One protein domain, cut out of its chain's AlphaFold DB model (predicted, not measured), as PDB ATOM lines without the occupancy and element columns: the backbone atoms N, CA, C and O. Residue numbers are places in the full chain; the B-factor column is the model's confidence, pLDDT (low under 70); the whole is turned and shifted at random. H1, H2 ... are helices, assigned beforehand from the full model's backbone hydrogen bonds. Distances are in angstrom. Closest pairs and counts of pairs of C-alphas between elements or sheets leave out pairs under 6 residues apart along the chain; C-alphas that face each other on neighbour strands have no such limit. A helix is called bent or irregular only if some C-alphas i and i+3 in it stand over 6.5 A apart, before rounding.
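This is residues 19 to 85 and 130 to 174 of the 189 residues of an uncharacterized protein of Ectocarpus siliculosus (UniProt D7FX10). One very long helix, H4, packs with its first part, residues 130 to 149, on a helical hairpin of H1 and H2 and on the short helix H3, while residues 154 to 174 of H4 stick out as a long free arm. H1 crosses beneath the first part of H4 at a steep angle, H2 folds back along H1, and H3 packs on H1 and H4 but stays apart from H2. The printed part has 112 residues with four named helices, H1, H2, H3 and H4 along the chain, and no named strand; the class is all helix. The whole is only just extended, close to loose, with a radius of gyration of the C-alphas of 20.3 A and spans of 75 by 32 by 21 A; without the stretches that stand free, residues 43 to 48 and 154 to 174, the body spans 42 by 28 by 22 A.

H4, residues 130 to 174, is 64.5 A long, from C-alpha 130 at (6.314, -7.222, -33.659) to C-alpha 174 at (66.237, -22.436, -52.042). It is only just irregular: C-alphas 132 and 135 are 6.6 A apart. H1, residues 19 to 48, begins at C-alpha 19 at (17.391, -7.875, -54.761) and is 40.6 A long. H2, residues 52 to 71, is 28.7 A long, and H3, residues 78 to 85, is 11.6 A long.

H4 touches H1 with residues 130 to 142 alone, at a steep tilt of 57 degrees, opposite ways; the closest C-alphas are those of Ile 28 and Gly 139, 5.5 A apart. H4 touches H3 at a shallow tilt of 31 degrees, opposite ways, with the C-alphas of Met 81 and Gly 139 closest at 6.3 A. Residues 142 to 149 of H4 touch H2 at a steep tilt of 40 degrees, the same way, closest at the C-alphas of Leu 70 and Arg 149, 6.1 A. H1 and H2 form a hairpin and touch at a shallow tilt of 32 degrees, opposite ways, with the C-alphas of Ser 30 and Ala 62 closest at 4.7 A. H1 touches H3 with residues 21 to 29 alone, at a steep tilt of 56 degrees, the same way; the C-alphas of Ile 25 and Thr 84 are closest, 5.0 A apart. H2 and H3 are apart. In H1 every O i to N i+4 pair is within hydrogen-bond range; in H2 13 of 16 are, in H4 39 of 41, and in H3 1 of 4, beside 4 of 5 O i to N i+3 pairs.

The two C-alphas farthest apart are those of Arg 47 and Asn 174, 75.0 A. Residues 43 to 48 of H1 also stand free. Residues 86 to 129 are not printed, and C-alphas 85 and 130 are 9.8 A apart across this cut. The link from H1 to H2 is tight and that from H2 to H3 is short. The mean pLDDT of the printed part is 87.3; residues 42 to 43 and 45 to 55 are under 70.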
ATOM      1  N   GLN A  19      16.998  -6.579 -55.310       92.81
ATOM      2  CA  GLN A  19      17.391  -7.875 -54.761       92.81
ATOM      3  C   GLN A  19      17.906  -7.738 -53.325       92.81
ATOM      4  O   GLN A  19      17.466  -8.483 -52.456       92.81
ATOM      5  N   LEU A  20      18.785  -6.767 -53.061       91.81
ATOM      6  CA  LEU A  20      19.317  -6.494 -51.724       91.81
ATOM      7  C   LEU A  20      18.213  -6.198 -50.705       91.81
ATOM      8  O   LEU A  20      18.237  -6.744 -49.604       91.81
ATOM      9  N   VAL A  21      17.255  -5.342 -51.068       92.69
ATOM     10  CA  VAL A  21      16.134  -4.969 -50.197       92.69
ATOM     11  C   VAL A  21      15.226  -6.165 -49.934       92.69
ATOM     12  O   VAL A  21      14.955  -6.475 -48.775       92.69
ATOM     13  N   LEU A  22      14.796  -6.868 -50.985       93.69
ATOM     14  CA  LEU A  22      13.910  -8.029 -50.859       93.69
ATOM     15  C   LEU A  22      14.560  -9.153 -50.056       93.69
ATOM     16  O   LEU A  22      13.914  -9.749 -49.199       93.69
ATOM     17  N   TRP A  23      15.848  -9.401 -50.283       94.00
ATOM     18  CA  TRP A  23      16.607 -10.391 -49.532       94.00
ATOM     19  C   TRP A  23      16.726 -10.022 -48.047       94.00
ATOM     20  O   TRP A  23      16.547 -10.882 -47.185       94.00
ATOM     21  N   ASN A  24      16.945  -8.740 -47.722       94.00
ATOM     22  CA  ASN A  24      16.966  -8.269 -46.332       94.00
ATOM     23  C   ASN A  24      15.610  -8.458 -45.638       94.00
ATOM     24  O   ASN A  24      15.558  -8.919 -44.496       94.00
ATOM     25  N   ILE A  25      14.522  -8.126 -46.342       95.00
ATOM     26  CA  ILE A  25      13.155  -8.328 -45.854       95.00
ATOM     27  C   ILE A  25      12.913  -9.817 -45.611       95.00
ATOM     28  O   ILE A  25      12.486 -10.175 -44.518       95.00
ATOM     29  N   ALA A  26      13.248 -10.681 -46.572       94.81
ATOM     30  CA  ALA A  26      13.065 -12.125 -46.458       94.81
ATOM     31  C   ALA A  26      13.838 -12.719 -45.270       94.81
ATOM     32  O   ALA A  26      13.268 -13.503 -44.513       94.81
ATOM     33  N   CYS A  27      15.095 -12.306 -45.061       94.44
ATOM     34  CA  CYS A  27      15.898 -12.759 -43.923       94.44
ATOM     35  C   CYS A  27      15.173 -12.442 -42.612       94.44
ATOM     36  O   CYS A  27      14.763 -13.340 -41.877       94.44
ATOM     37  N   ILE A  28      14.919 -11.157 -42.366       95.62
ATOM     38  CA  ILE A  28      14.360 -10.696 -41.094       95.62
ATOM     39  C   ILE A  28      12.933 -11.224 -40.883       95.62
ATOM     40  O   ILE A  28      12.601 -11.660 -39.781       95.62
ATOM     41  N   ALA A  29      12.100 -11.221 -41.928       94.56
ATOM     42  CA  ALA A  29      10.734 -11.728 -41.860       94.56
ATOM     43  C   ALA A  29      10.700 -13.230 -41.551       94.56
ATOM     44  O   ALA A  29       9.864 -13.655 -40.761       94.56
ATOM     45  N   SER A  30      11.624 -14.029 -42.099       94.81
ATOM     46  CA  SER A  30      11.667 -15.471 -41.824       94.81
ATOM     47  C   SER A  30      11.882 -15.779 -40.338       94.81
ATOM     48  O   SER A  30      11.169 -16.613 -39.776       94.81
ATOM     49  N   LEU A  31      12.792 -15.057 -39.669       94.38
ATOM     50  CA  LEU A  31      12.992 -15.183 -38.224       94.38
ATOM     51  C   LEU A  31      11.783 -14.675 -37.445       94.38
ATOM     52  O   LEU A  31      11.338 -15.355 -36.525       94.38
ATOM     53  N   LEU A  32      11.239 -13.511 -37.814       92.94
ATOM     54  CA  LEU A  32      10.063 -12.943 -37.151       92.94
ATOM     55  C   LEU A  32       8.894 -13.929 -37.163       92.94
ATOM     56  O   LEU A  32       8.350 -14.242 -36.107       92.94
ATOM     57  N   VAL A  33       8.534 -14.431 -38.344       90.12
ATOM     58  CA  VAL A  33       7.417 -15.364 -38.502       90.12
ATOM     59  C   VAL A  33       7.696 -16.652 -37.736       90.12
ATOM     60  O   VAL A  33       6.808 -17.142 -37.053       90.12
ATOM     61  N   THR A  34       8.933 -17.155 -37.758       90.81
ATOM     62  CA  THR A  34       9.304 -18.340 -36.971       90.81
ATOM     63  C   THR A  34       9.152 -18.109 -35.472       90.81
ATOM     64  O   THR A  34       8.658 -18.994 -34.785       90.81
ATOM     65  N   PHE A  35       9.526 -16.937 -34.949       89.00
ATOM     66  CA  PHE A  35       9.350 -16.621 -33.529       89.00
ATOM     67  C   PHE A  35       7.879 -16.480 -33.138       89.00
ATOM     68  O   PHE A  35       7.475 -17.031 -32.116       89.00
ATOM     69  N   VAL A  36       7.086 -15.768 -33.943       86.19
ATOM     70  CA  VAL A  36       5.648 -15.596 -33.697       86.19
ATOM     71  C   VAL A  36       4.954 -16.952 -33.749       86.19
ATOM     72  O   VAL A  36       4.315 -17.345 -32.775       86.19
ATOM     73  N   TRP A  37       5.191 -17.720 -34.811       85.62
ATOM     74  CA  TRP A  37       4.673 -19.074 -34.950       85.62
ATOM     75  C   TRP A  37       5.106 -19.965 -33.783       85.62
ATOM     76  O   TRP A  37       4.260 -20.601 -33.170       85.62
ATOM     77  N   ALA A  38       6.389 -19.975 -33.406       83.88
ATOM     78  CA  ALA A  38       6.872 -20.801 -32.300       83.88
ATOM     79  C   ALA A  38       6.246 -20.396 -30.957       83.88
ATOM     80  O   ALA A  38       5.991 -21.260 -30.119       83.88
ATOM     81  N   SER A  39       5.976 -19.104 -30.740       80.44
ATOM     82  CA  SER A  39       5.281 -18.644 -29.533       80.44
ATOM     83  C   SER A  39       3.819 -19.082 -29.497       80.44
ATOM     84  O   SER A  39       3.341 -19.529 -28.455       80.44
ATOM     85  N   GLU A  40       3.125 -19.010 -30.632       77.31
ATOM     86  CA  GLU A  40       1.726 -19.410 -30.742       77.31
ATOM     87  C   GLU A  40       1.593 -20.929 -30.655       77.31
ATOM     88  O   GLU A  40       0.743 -21.438 -29.929       77.31
ATOM     89  N   ASP A  41       2.476 -21.659 -31.334       76.00
ATOM     90  CA  ASP A  41       2.522 -23.112 -31.314       76.00
ATOM     91  C   ASP A  41       2.897 -23.633 -29.926       76.00
ATOM     92  O   ASP A  41       2.248 -24.550 -29.444       76.00
ATOM     93  N   TYR A  42       3.832 -23.008 -29.201       69.31
ATOM     94  CA  TYR A  42       4.082 -23.354 -27.796       69.31
ATOM     95  C   TYR A  42       2.809 -23.222 -26.943       69.31
ATOM     96  O   TYR A  42       2.463 -24.129 -26.181       69.31
ATOM     97  N   VAL A  43       2.063 -22.125 -27.108       69.00
ATOM     98  CA  VAL A  43       0.789 -21.913 -26.402       69.00
ATOM     99  C   VAL A  43      -0.272 -22.933 -26.836       69.00
ATOM    100  O   VAL A  43      -1.013 -23.441 -25.988       69.00
ATOM    101  N   ARG A  44      -0.345 -23.275 -28.127       71.81
ATOM    102  CA  ARG A  44      -1.280 -24.273 -28.672       71.81
ATOM    103  C   ARG A  44      -0.924 -25.693 -28.243       71.81
ATOM    104  O   ARG A  44      -1.821 -26.426 -27.846       71.81
ATOM    105  N   GLN A  45       0.350 -26.071 -28.233       68.50
ATOM    106  CA  GLN A  45       0.832 -27.383 -27.797       68.50
ATOM    107  C   GLN A  45       0.462 -27.663 -26.345       68.50
ATOM    108  O   GLN A  45      -0.059 -28.739 -26.054       68.50
ATOM    109  N   VAL A  46       0.650 -26.679 -25.458       63.31
ATOM    110  CA  VAL A  46       0.223 -26.772 -24.052       63.31
ATOM    111  C   VAL A  46      -1.288 -27.012 -23.938       63.31
ATOM    112  O   VAL A  46      -1.740 -27.641 -22.984       63.31
ATOM    113  N   ARG A  47      -2.082 -26.533 -24.904       63.88
ATOM    114  CA  ARG A  47      -3.546 -26.635 -24.880       63.88
ATOM    115  C   ARG A  47      -4.106 -27.858 -25.618       63.88
ATOM    116  O   ARG A  47      -5.130 -28.374 -25.182       63.88
ATOM    117  N   GLN A  48      -3.527 -28.276 -26.747       66.88
ATOM    118  CA  GLN A  48      -4.203 -29.143 -27.733       66.88
ATOM    119  C   GLN A  48      -3.282 -30.105 -28.526       66.88
ATOM    120  O   GLN A  48      -3.799 -30.928 -29.280       66.88
ATOM    121  N   GLY A  49      -1.953 -30.063 -28.347       62.19
ATOM    122  CA  GLY A  49      -0.995 -30.889 -29.110       62.19
ATOM    123  C   GLY A  49      -0.669 -30.363 -30.522       62.19
ATOM    124  O   GLY A  49      -1.426 -29.594 -31.110       62.19
ATOM    125  N   THR A  50       0.497 -30.737 -31.060       57.88
ATOM    126  CA  THR A  50       1.103 -30.139 -32.269       57.88
ATOM    127  C   THR A  50       0.614 -30.746 -33.587       57.88
ATOM    128  O   THR A  50       0.486 -31.966 -33.710       57.88
ATOM    129  N   LYS A  51       0.458 -29.919 -34.632       61.03
ATOM    130  CA  LYS A  51       0.347 -30.378 -36.030       61.03
ATOM    131  C   LYS A  51       1.716 -30.269 -36.717       61.03
ATOM    132  O   LYS A  51       2.264 -29.184 -36.856       61.03
ATOM    133  N   ASN A  52       2.261 -31.392 -37.189       60.84
ATOM    134  CA  ASN A  52       3.634 -31.490 -37.723       60.84
ATOM    135  C   ASN A  52       3.928 -30.652 -38.988       60.84
ATOM    136  O   ASN A  52       5.095 -30.468 -39.332       60.84
ATOM    137  N   PHE A  53       2.905 -30.184 -39.709       64.06
ATOM    138  CA  PHE A  53       3.075 -29.489 -40.991       64.06
ATOM    139  C   PHE A  53       3.576 -28.044 -40.826       64.06
ATOM    140  O   PHE A  53       4.453 -27.604 -41.569       64.06
ATOM    141  N   ASP A  54       3.109 -27.332 -39.799       65.94
ATOM    142  CA  ASP A  54       3.404 -25.901 -39.637       65.94
ATOM    143  C   ASP A  54       4.846 -25.640 -39.167       65.94
ATOM    144  O   ASP A  54       5.433 -24.603 -39.487       65.94
ATOM    145  N   VAL A  55       5.448 -26.630 -38.493       68.19
ATOM    146  CA  VAL A  55       6.866 -26.631 -38.088       68.19
ATOM    147  C   VAL A  55       7.783 -26.545 -39.306       68.19
ATOM    148  O   VAL A  55       8.801 -25.851 -39.285       68.19
ATOM    149  N   GLN A  56       7.419 -27.243 -40.386       71.62
ATOM    150  CA  GLN A  56       8.232 -27.308 -41.596       71.62
ATOM    151  C   GLN A  56       8.188 -25.983 -42.356       71.62
ATOM    152  O   GLN A  56       9.234 -25.502 -42.783       71.62
ATOM    153  N   ALA A  57       7.009 -25.367 -42.487       78.56
ATOM    154  CA  ALA A  57       6.835 -24.154 -43.284       78.56
ATOM    155  C   ALA A  57       7.618 -22.955 -42.724       78.56
ATOM    156  O   ALA A  57       8.264 -22.235 -43.482       78.56
ATOM    157  N   HIS A  58       7.615 -22.757 -41.406       83.81
ATOM    158  CA  HIS A  58       8.263 -21.595 -40.795       83.81
ATOM    159  C   HIS A  58       9.718 -21.889 -40.418       83.81
ATOM    160  O   HIS A  58      10.629 -21.156 -40.813       83.81
ATOM    161  N   GLY A  59       9.956 -23.021 -39.747       86.31
ATOM    162  CA  GLY A  59      11.285 -23.400 -39.274       86.31
ATOM    163  C   GLY A  59      12.293 -23.626 -40.404       86.31
ATOM    164  O   GLY A  59      13.423 -23.143 -40.316       86.31
ATOM    165  N   LEU A  60      11.899 -24.309 -41.490       90.31
ATOM    166  CA  LEU A  60      12.816 -24.550 -42.612       90.31
ATOM    167  C   LEU A  60      13.120 -23.271 -43.387       90.31
ATOM    168  O   LEU A  60      14.261 -23.087 -43.800       90.31
ATOM    169  N   VAL A  61      12.146 -22.373 -43.560       92.00
ATOM    170  CA  VAL A  61      12.380 -21.098 -44.254       92.00
ATOM    171  C   VAL A  61      13.389 -20.254 -43.480       92.00
ATOM    172  O   VAL A  61      14.370 -19.805 -44.072       92.00
ATOM    173  N   ALA A  62      13.237 -20.109 -42.160       93.56
ATOM    174  CA  ALA A  62      14.235 -19.418 -41.342       93.56
ATOM    175  C   ALA A  62      15.616 -20.084 -41.405       93.56
ATOM    176  O   ALA A  62      16.630 -19.397 -41.547       93.56
ATOM    177  N   PHE A  63      15.671 -21.417 -41.349       93.81
ATOM    178  CA  PHE A  63      16.926 -22.154 -41.478       93.81
ATOM    179  C   PHE A  63      17.608 -21.899 -42.830       93.81
ATOM    180  O   PHE A  63      18.798 -21.580 -42.867       93.81
ATOM    181  N   PHE A  64      16.866 -21.981 -43.936       94.62
ATOM    182  CA  PHE A  64      17.414 -21.727 -45.266       94.62
ATOM    183  C   PHE A  64      17.885 -20.286 -45.427       94.62
ATOM    184  O   PHE A  64      18.959 -20.087 -45.985       94.62
ATOM    185  N   MET A  65      17.172 -19.297 -44.880       95.06
ATOM    186  CA  MET A  65      17.632 -17.903 -44.915       95.06
ATOM    187  C   MET A  65      18.929 -17.693 -44.116       95.06
ATOM    188  O   MET A  65      19.797 -16.929 -44.537       95.06
ATOM    189  N   LEU A  66      19.109 -18.393 -42.989       93.75
ATOM    190  CA  LEU A  66      20.364 -18.353 -42.230       93.75
ATOM    191  C   LEU A  66      21.527 -18.978 -43.008       93.75
ATOM    192  O   LEU A  66      22.613 -18.399 -43.054       93.75
ATOM    193  N   VAL A  67      21.306 -20.139 -43.633       94.31
ATOM    194  CA  VAL A  67      22.318 -20.797 -44.474       94.31
ATOM    195  C   VAL A  67      22.661 -19.927 -45.681       94.31
ATOM    196  O   VAL A  67      23.836 -19.694 -45.952       94.31
ATOM    197  N   ASP A  68      21.653 -19.395 -46.365       93.94
ATOM    198  CA  ASP A  68      21.819 -18.516 -47.520       93.94
ATOM    199  C   ASP A  68      22.674 -17.291 -47.172       93.94
ATOM    200  O   ASP A  68      23.632 -16.962 -47.873       93.94
ATOM    201  N   GLN A  69      22.452 -16.692 -46.001       92.62
ATOM    202  CA  GLN A  69      23.288 -15.598 -45.522       92.62
ATOM    203  C   GLN A  69      24.751 -15.987 -45.270       92.62
ATOM    204  O   GLN A  69      25.644 -15.146 -45.437       92.62
ATOM    205  N   LEU A  70      25.034 -17.226 -44.870       91.75
ATOM    206  CA  LEU A  70      26.412 -17.704 -44.720       91.75
ATOM    207  C   LEU A  70      27.100 -17.910 -46.078       91.75
ATOM    208  O   LEU A  70      28.319 -17.733 -46.166       91.75
ATOM    209  N   LEU A  71      26.337 -18.245 -47.120       90.75
ATOM    210  CA  LEU A  71      26.847 -18.559 -48.458       90.75
ATOM    211  C   LEU A  71      26.976 -17.326 -49.362       90.75
ATOM    212  O   LEU A  71      27.949 -17.205 -50.108       90.75
ATOM    213  N   ILE A  72      26.023 -16.396 -49.303       88.25
ATOM    214  CA  ILE A  72      25.994 -15.221 -50.177       88.25
ATOM    215  C   ILE A  72      27.078 -14.214 -49.772       88.25
ATOM    216  O   ILE A  72      27.115 -13.718 -48.649       88.25
ATOM    217  N   ALA A  73      27.922 -13.812 -50.724       81.50
ATOM    218  CA  ALA A  73      29.003 -12.842 -50.523       81.50
ATOM    219  C   ALA A  73      28.542 -11.367 -50.468       81.50
ATOM    220  O   ALA A  73      29.333 -10.457 -50.719       81.50
ATOM    221  N   ASP A  74      27.271 -11.106 -50.162       83.44
ATOM    222  CA  ASP A  74      26.723  -9.750 -50.105       83.44
ATOM    223  C   ASP A  74      26.810  -9.151 -48.694       83.44
ATOM    224  O   ASP A  74      26.981  -9.855 -47.691       83.44
ATOM    225  N   THR A  75      26.748  -7.823 -48.621       85.25
ATOM    226  CA  THR A  75      26.898  -7.061 -47.379       85.25
ATOM    227  C   THR A  75      25.559  -6.853 -46.685       85.25
ATOM    228  O   THR A  75      24.653  -6.236 -47.244       85.25
ATOM    229  N   PHE A  76      25.454  -7.279 -45.427       86.44
ATOM    230  CA  PHE A  76      24.323  -6.935 -44.573       86.44
ATOM    231  C   PHE A  76      24.643  -5.632 -43.832       86.44
ATOM    232  O   PHE A  76      25.557  -5.580 -43.009       86.44
ATOM    233  N   LYS A  77      23.929  -4.545 -44.146       86.00
ATOM    234  CA  LYS A  77      24.154  -3.226 -43.521       86.00
ATOM    235  C   LYS A  77      22.961  -2.839 -42.664       86.00
ATOM    236  O   LYS A  77      21.828  -2.988 -43.110       86.00
ATOM    237  N   LEU A  78      23.231  -2.227 -41.510       86.25
ATOM    238  CA  LEU A  78      22.211  -1.730 -40.578       86.25
ATOM    239  C   LEU A  78      21.186  -0.811 -41.265       86.25
ATOM    240  O   LEU A  78      19.996  -0.895 -40.993       86.25
ATOM    241  N   GLY A  79      21.635   0.005 -42.224       88.25
ATOM    242  CA  GLY A  79      20.757   0.892 -42.989       88.25
ATOM    243  C   GLY A  79      19.685   0.176 -43.817       88.25
ATOM    244  O   GLY A  79      18.669   0.789 -44.106       88.25
ATOM    245  N   HIS A  80      19.857  -1.104 -44.173       86.81
ATOM    246  CA  HIS A  80      18.829  -1.849 -44.910       86.81
ATOM    247  C   HIS A  80      17.721  -2.400 -44.004       86.81
ATOM    248  O   HIS A  80      16.623  -2.656 -44.492       86.81
ATOM    249  N   MET A  81      17.956  -2.494 -42.690       89.38
ATOM    250  CA  MET A  81      16.934  -2.944 -41.735       89.38
ATOM    251  C   MET A  81      15.719  -2.008 -41.704       89.38
ATOM    252  O   MET A  81      14.607  -2.451 -41.420       89.38
ATOM    253  N   ILE A  82      15.899  -0.728 -42.056       93.38
ATOM    254  CA  ILE A  82      14.794   0.234 -42.119       93.38
ATOM    255  C   ILE A  82      13.748  -0.143 -43.172       93.38
ATOM    256  O   ILE A  82      12.572   0.145 -42.985       93.38
ATOM    257  N   PHE A  83      14.140  -0.827 -44.253       93.81
ATOM    258  CA  PHE A  83      13.189  -1.255 -45.279       93.81
ATOM    259  C   PHE A  83      12.262  -2.345 -44.757       93.81
ATOM    260  O   PHE A  83      11.065  -2.297 -45.025       93.81
ATOM    261  N   THR A  84      12.775  -3.270 -43.946       94.94
ATOM    262  CA  THR A  84      11.936  -4.267 -43.275       94.94
ATOM    263  C   THR A  84      11.012  -3.620 -42.253       94.94
ATOM    264  O   THR A  84       9.849  -3.999 -42.152       94.94
ATOM    265  N   GLN A  85      11.487  -2.594 -41.548       94.94
ATOM    266  CA  GLN A  85      10.656  -1.820 -40.630       94.94
ATOM    267  C   GLN A  85       9.484  -1.145 -41.356       94.94
ATOM    268  O   GLN A  85       8.334  -1.255 -40.932       94.94
ATOM    269  N   ALA A 130       5.755  -6.525 -32.505       93.38
ATOM    270  CA  ALA A 130       6.314  -7.222 -33.659       93.38
ATOM    271  C   ALA A 130       7.163  -6.278 -34.519       93.38
ATOM    272  O   ALA A 130       8.333  -6.552 -34.787       93.38
ATOM    273  N   VAL A 131       6.603  -5.124 -34.882       95.56
ATOM    274  CA  VAL A 131       7.295  -4.129 -35.698       95.56
ATOM    275  C   VAL A 131       8.356  -3.406 -34.866       95.56
ATOM    276  O   VAL A 131       9.521  -3.398 -35.236       95.56
ATOM    277  N   GLY A 132       8.011  -2.823 -33.721       95.69
ATOM    278  CA  GLY A 132       8.908  -1.961 -32.941       95.69
ATOM    279  C   GLY A 132      10.029  -2.676 -32.183       95.69
ATOM    280  O   GLY A 132      11.025  -2.035 -31.853       95.69
ATOM    281  N   VAL A 133       9.894  -3.976 -31.905       95.19
ATOM    282  CA  VAL A 133      10.846  -4.734 -31.074       95.19
ATOM    283  C   VAL A 133      11.369  -5.970 -31.800       95.19
ATOM    284  O   VAL A 133      12.583  -6.116 -31.949       95.19
ATOM    285  N   LEU A 134      10.489  -6.848 -32.290       94.81
ATOM    286  CA  LEU A 134      10.919  -8.131 -32.855       94.81
ATOM    287  C   LEU A 134      11.657  -7.974 -34.193       94.81
ATOM    288  O   LEU A 134      12.688  -8.618 -34.378       94.81
ATOM    289  N   VAL A 135      11.200  -7.097 -35.096       95.62
ATOM    290  CA  VAL A 135      11.906  -6.806 -36.362       95.62
ATOM    291  C   VAL A 135      13.333  -6.282 -36.113       95.62
ATOM    292  O   VAL A 135      14.270  -6.851 -36.684       95.62
ATOM    293  N   PRO A 136      13.565  -5.277 -35.240       95.44
ATOM    294  CA  PRO A 136      14.915  -4.860 -34.869       95.44
ATOM    295  C   PRO A 136      15.764  -5.986 -34.279       95.44
ATOM    296  O   PRO A 136      16.911  -6.151 -34.694       95.44
ATOM    297  N   ILE A 137      15.217  -6.781 -33.353       96.00
ATOM    298  CA  ILE A 137      15.945  -7.904 -32.740       96.00
ATOM    299  C   ILE A 137      16.344  -8.931 -33.804       96.00
ATOM    300  O   ILE A 137      17.513  -9.310 -33.870       96.00
ATOM    301  N   ALA A 138      15.421  -9.340 -34.675       95.38
ATOM    302  CA  ALA A 138      15.701 -10.276 -35.761       95.38
ATOM    303  C   ALA A 138      16.766  -9.729 -36.728       95.38
ATOM    304  O   ALA A 138      17.684 -10.453 -37.120       95.38
ATOM    305  N   GLY A 139      16.717  -8.436 -37.059       95.06
ATOM    306  CA  GLY A 139      17.759  -7.800 -37.867       95.06
ATOM    307  C   GLY A 139      19.122  -7.736 -37.171       95.06
ATOM    308  O   GLY A 139      20.143  -7.961 -37.821       95.06
ATOM    309  N   LEU A 140      19.165  -7.514 -35.853       95.62
ATOM    310  CA  LEU A 140      20.406  -7.588 -35.073       95.62
ATOM    311  C   LEU A 140      20.966  -9.014 -35.022       95.62
ATOM    312  O   LEU A 140      22.178  -9.185 -35.142       95.62
ATOM    313  N   LEU A 141      20.114 -10.035 -34.904       95.19
ATOM    314  CA  LEU A 141      20.540 -11.435 -34.974       95.19
ATOM    315  C   LEU A 141      21.171 -11.754 -36.335       95.19
ATOM    316  O   LEU A 141      22.280 -12.289 -36.383       95.19
ATOM    317  N   HIS A 142      20.542 -11.339 -37.437       94.44
ATOM    318  CA  HIS A 142      21.151 -11.455 -38.764       94.44
ATOM    319  C   HIS A 142      22.454 -10.658 -38.865       94.44
ATOM    320  O   HIS A 142      23.429 -11.155 -39.428       94.44
ATOM    321  N   LEU A 143      22.545  -9.467 -38.272       94.31
ATOM    322  CA  LEU A 143      23.797  -8.713 -38.246       94.31
ATOM    323  C   LEU A 143      24.906  -9.477 -37.502       94.31
ATOM    324  O   LEU A 143      26.040  -9.507 -37.980       94.31
ATOM    325  N   VAL A 144      24.599 -10.133 -36.379       94.69
ATOM    326  CA  VAL A 144      25.560 -10.979 -35.647       94.69
ATOM    327  C   VAL A 144      26.030 -12.145 -36.516       94.69
ATOM    328  O   VAL A 144      27.236 -12.363 -36.629       94.69
ATOM    329  N   VAL A 145      25.113 -12.847 -37.188       93.81
ATOM    330  CA  VAL A 145      25.453 -13.945 -38.114       93.81
ATOM    331  C   VAL A 145      26.343 -13.443 -39.254       93.81
ATOM    332  O   VAL A 145      27.341 -14.078 -39.597       93.81
ATOM    333  N   PHE A 146      26.043 -12.266 -39.803       93.81
ATOM    334  CA  PHE A 146      26.864 -11.625 -40.827       93.81
ATOM    335  C   PHE A 146      28.281 -11.321 -40.319       93.81
ATOM    336  O   PHE A 146      29.258 -11.653 -40.991       93.81
ATOM    337  N   ARG A 147      28.422 -10.748 -39.118       93.31
ATOM    338  CA  ARG A 147      29.739 -10.469 -38.518       93.31
ATOM    339  C   ARG A 147      30.520 -11.739 -38.211       93.31
ATOM    340  O   ARG A 147      31.731 -11.775 -38.425       93.31
ATOM    341  N   LEU A 148      29.838 -12.785 -37.749       93.00
ATOM    342  CA  LEU A 148      30.447 -14.092 -37.528       93.00
ATOM    343  C   LEU A 148      31.007 -14.651 -38.841       93.00
ATOM    344  O   LEU A 148      32.158 -15.080 -38.879       93.00
ATOM    345  N   ARG A 149      30.235 -14.574 -39.927       92.88
ATOM    346  CA  ARG A 149      30.666 -14.973 -41.271       92.88
ATOM    347  C   ARG A 149      31.902 -14.198 -41.734       92.88
ATOM    348  O   ARG A 149      32.868 -14.812 -42.183       92.88
ATOM    349  N   GLU A 150      31.902 -12.870 -41.602       91.38
ATOM    350  CA  GLU A 150      33.070 -12.036 -41.935       91.38
ATOM    351  C   GLU A 150      34.311 -12.451 -41.131       91.38
ATOM    352  O   GLU A 150      35.399 -12.570 -41.692       91.38
ATOM    353  N   ALA A 151      34.150 -12.726 -39.833       90.50
ATOM    354  CA  ALA A 151      35.245 -13.164 -38.973       90.50
ATOM    355  C   ALA A 151      35.777 -14.555 -39.359       90.50
ATOM    356  O   ALA A 151      36.990 -14.773 -39.353       90.50
ATOM    357  N   LEU A 152      34.892 -15.492 -39.713       89.88
ATOM    358  CA  LEU A 152      35.270 -16.834 -40.160       89.88
ATOM    359  C   LEU A 152      36.039 -16.781 -41.484       89.88
ATOM    360  O   LEU A 152      37.147 -17.313 -41.564       89.88
ATOM    361  N   TYR A 153      35.506 -16.088 -42.493       88.44
ATOM    362  CA  TYR A 153      36.167 -15.979 -43.795       88.44
ATOM    363  C   TYR A 153      37.440 -15.133 -43.746       88.44
ATOM    364  O   TYR A 153      38.407 -15.458 -44.433       88.44
ATOM    365  N   GLY A 154      37.488 -14.105 -42.893       86.38
ATOM    366  CA  GLY A 154      38.711 -13.345 -42.630       86.38
ATOM    367  C   GLY A 154      39.833 -14.239 -42.101       86.38
ATOM    368  O   GLY A 154      40.920 -14.257 -42.668       86.38
ATOM    369  N   ARG A 155      39.548 -15.069 -41.089       83.31
ATOM    370  CA  ARG A 155      40.540 -15.992 -40.509       83.31
ATOM    371  C   ARG A 155      41.047 -17.043 -41.493       83.31
ATOM    372  O   ARG A 155      42.217 -17.404 -41.421       83.31
ATOM    373  N   VAL A 156      40.181 -17.572 -42.358       84.38
ATOM    374  CA  VAL A 156      40.591 -18.541 -43.391       84.38
ATOM    375  C   VAL A 156      41.511 -17.860 -44.401       84.38
ATOM    376  O   VAL A 156      42.624 -18.327 -44.621       84.38
ATOM    377  N   ARG A 157      41.107 -16.689 -44.907       84.06
ATOM    378  CA  ARG A 157      41.910 -15.909 -45.853       84.06
ATOM    379  C   ARG A 157      43.285 -15.536 -45.292       84.06
ATOM    380  O   ARG A 157      44.276 -15.639 -46.006       84.06
ATOM    381  N   ASP A 158      43.359 -15.123 -44.029       85.00
ATOM    382  CA  ASP A 158      44.625 -14.718 -43.408       85.00
ATOM    383  C   ASP A 158      45.592 -15.907 -43.251       85.00
ATOM    384  O   ASP A 158      46.801 -15.751 -43.439       85.00
ATOM    385  N   LYS A 159      45.072 -17.113 -42.970       82.19
ATOM    386  CA  LYS A 159      45.876 -18.347 -42.939       82.19
ATOM    387  C   LYS A 159      46.421 -18.708 -44.319       82.19
ATOM    388  O   LYS A 159      47.608 -19.013 -44.428       82.19
ATOM    389  N   ASP A 160      45.586 -18.630 -45.352       82.62
ATOM    390  CA  ASP A 160      45.987 -18.945 -46.728       82.62
ATOM    391  C   ASP A 160      47.062 -17.972 -47.229       82.62
ATOM    392  O   ASP A 160      48.078 -18.389 -47.787       82.62
ATOM    393  N   ILE A 161      46.893 -16.671 -46.963       82.62
ATOM    394  CA  ILE A 161      47.894 -15.650 -47.302       82.62
ATOM    395  C   ILE A 161      49.207 -15.909 -46.551       82.62
ATOM    396  O   ILE A 161      50.277 -15.855 -47.161       82.62
ATOM    397  N   GLY A 162      49.146 -16.230 -45.255       82.06
ATOM    398  CA  GLY A 162      50.333 -16.569 -44.465       82.06
ATOM    399  C   GLY A 162      51.098 -17.771 -45.028       82.06
ATOM    400  O   GLY A 162      52.325 -17.722 -45.141       82.06
ATOM    401  N   TYR A 163      50.381 -18.815 -45.452       86.44
ATOM    402  CA  TYR A 163      50.973 -19.991 -46.094       86.44
ATOM    403  C   TYR A 163      51.658 -19.643 -47.423       86.44
ATOM    404  O   TYR A 163      52.805 -20.033 -47.644       86.44
ATOM    405  N   ILE A 164      51.001 -18.855 -48.281       87.88
ATOM    406  CA  ILE A 164      51.568 -18.424 -49.569       87.88
ATOM    407  C   ILE A 164      52.843 -17.596 -49.361       87.88
ATOM    408  O   ILE A 164      53.834 -17.810 -50.061       87.88
ATOM    409  N   ILE A 165      52.847 -16.681 -48.386       88.44
ATOM    410  CA  ILE A 165      54.031 -15.878 -48.050       88.44
ATOM    411  C   ILE A 165      55.173 -16.781 -47.570       88.44
ATOM    412  O   ILE A 165      56.298 -16.642 -48.050       88.44
ATOM    413  N   SER A 166      54.890 -17.730 -46.672       90.81
ATOM    414  CA  SER A 166      55.891 -18.685 -46.176       90.81
ATOM    415  C   SER A 166      56.512 -19.505 -47.310       90.81
ATOM    416  O   SER A 166      57.735 -19.614 -47.394       90.81
ATOM    417  N   LEU A 167      55.683 -20.027 -48.219       93.00
ATOM    418  CA  LEU A 167      56.136 -20.805 -49.371       93.00
ATOM    419  C   LEU A 167      56.985 -19.960 -50.336       93.00
ATOM    420  O   LEU A 167      58.008 -20.421 -50.839       93.00
ATOM    421  N   ALA A 168      56.596 -18.704 -50.574       91.50
ATOM    422  CA  ALA A 168      57.362 -17.789 -51.414       91.50
ATOM    423  C   ALA A 168      58.755 -17.492 -50.829       91.50
ATOM    424  O   ALA A 168      59.738 -17.468 -51.576       91.50
ATOM    425  N   PHE A 169      58.857 -17.313 -49.507       95.00
ATOM    426  CA  PHE A 169      60.143 -17.136 -48.827       95.00
ATOM    427  C   PHE A 169      61.033 -18.378 -48.936       95.00
ATOM    428  O   PHE A 169      62.213 -18.253 -49.271       95.00
ATOM    429  N   GLU A 170      60.473 -19.570 -48.726       95.56
ATOM    430  CA  GLU A 170      61.213 -20.831 -48.829       95.56
ATOM    431  C   GLU A 170      61.759 -21.062 -50.251       95.56
ATOM    432  O   GLU A 170      62.935 -21.391 -50.435       95.56
ATOM    433  N   LEU A 171      60.948 -20.787 -51.278       94.31
ATOM    434  CA  LEU A 171      61.370 -20.871 -52.680       94.31
ATOM    435  C   LEU A 171      62.488 -19.873 -53.019       94.31
ATOM    436  O   LEU A 171      63.428 -20.220 -53.742       94.31
ATOM    437  N   GLN A 172      62.425 -18.646 -52.490       95.06
ATOM    438  CA  GLN A 172      63.497 -17.663 -52.676       95.06
ATOM    439  C   GLN A 172      64.804 -18.099 -52.006       95.06
ATOM    440  O   GLN A 172      65.882 -17.936 -52.592       95.06
ATOM    441  N   GLU A 173      64.732 -18.662 -50.799       95.56
ATOM    442  CA  GLU A 173      65.916 -19.137 -50.086       95.56
ATOM    443  C   GLU A 173      66.564 -20.332 -50.801       95.56
ATOM    444  O   GLU A 173      67.789 -20.355 -50.975       95.56
ATOM    445  N   ASN A 174      65.757 -21.276 -51.291       94.50
ATOM    446  CA  ASN A 174      66.237 -22.436 -52.042       94.50
ATOM    447  C   ASN A 174      66.898 -22.028 -53.369       94.50
ATOM    448  O   ASN A 174      68.021 -22.452 -53.644       94.50
TER     449      ASN A 174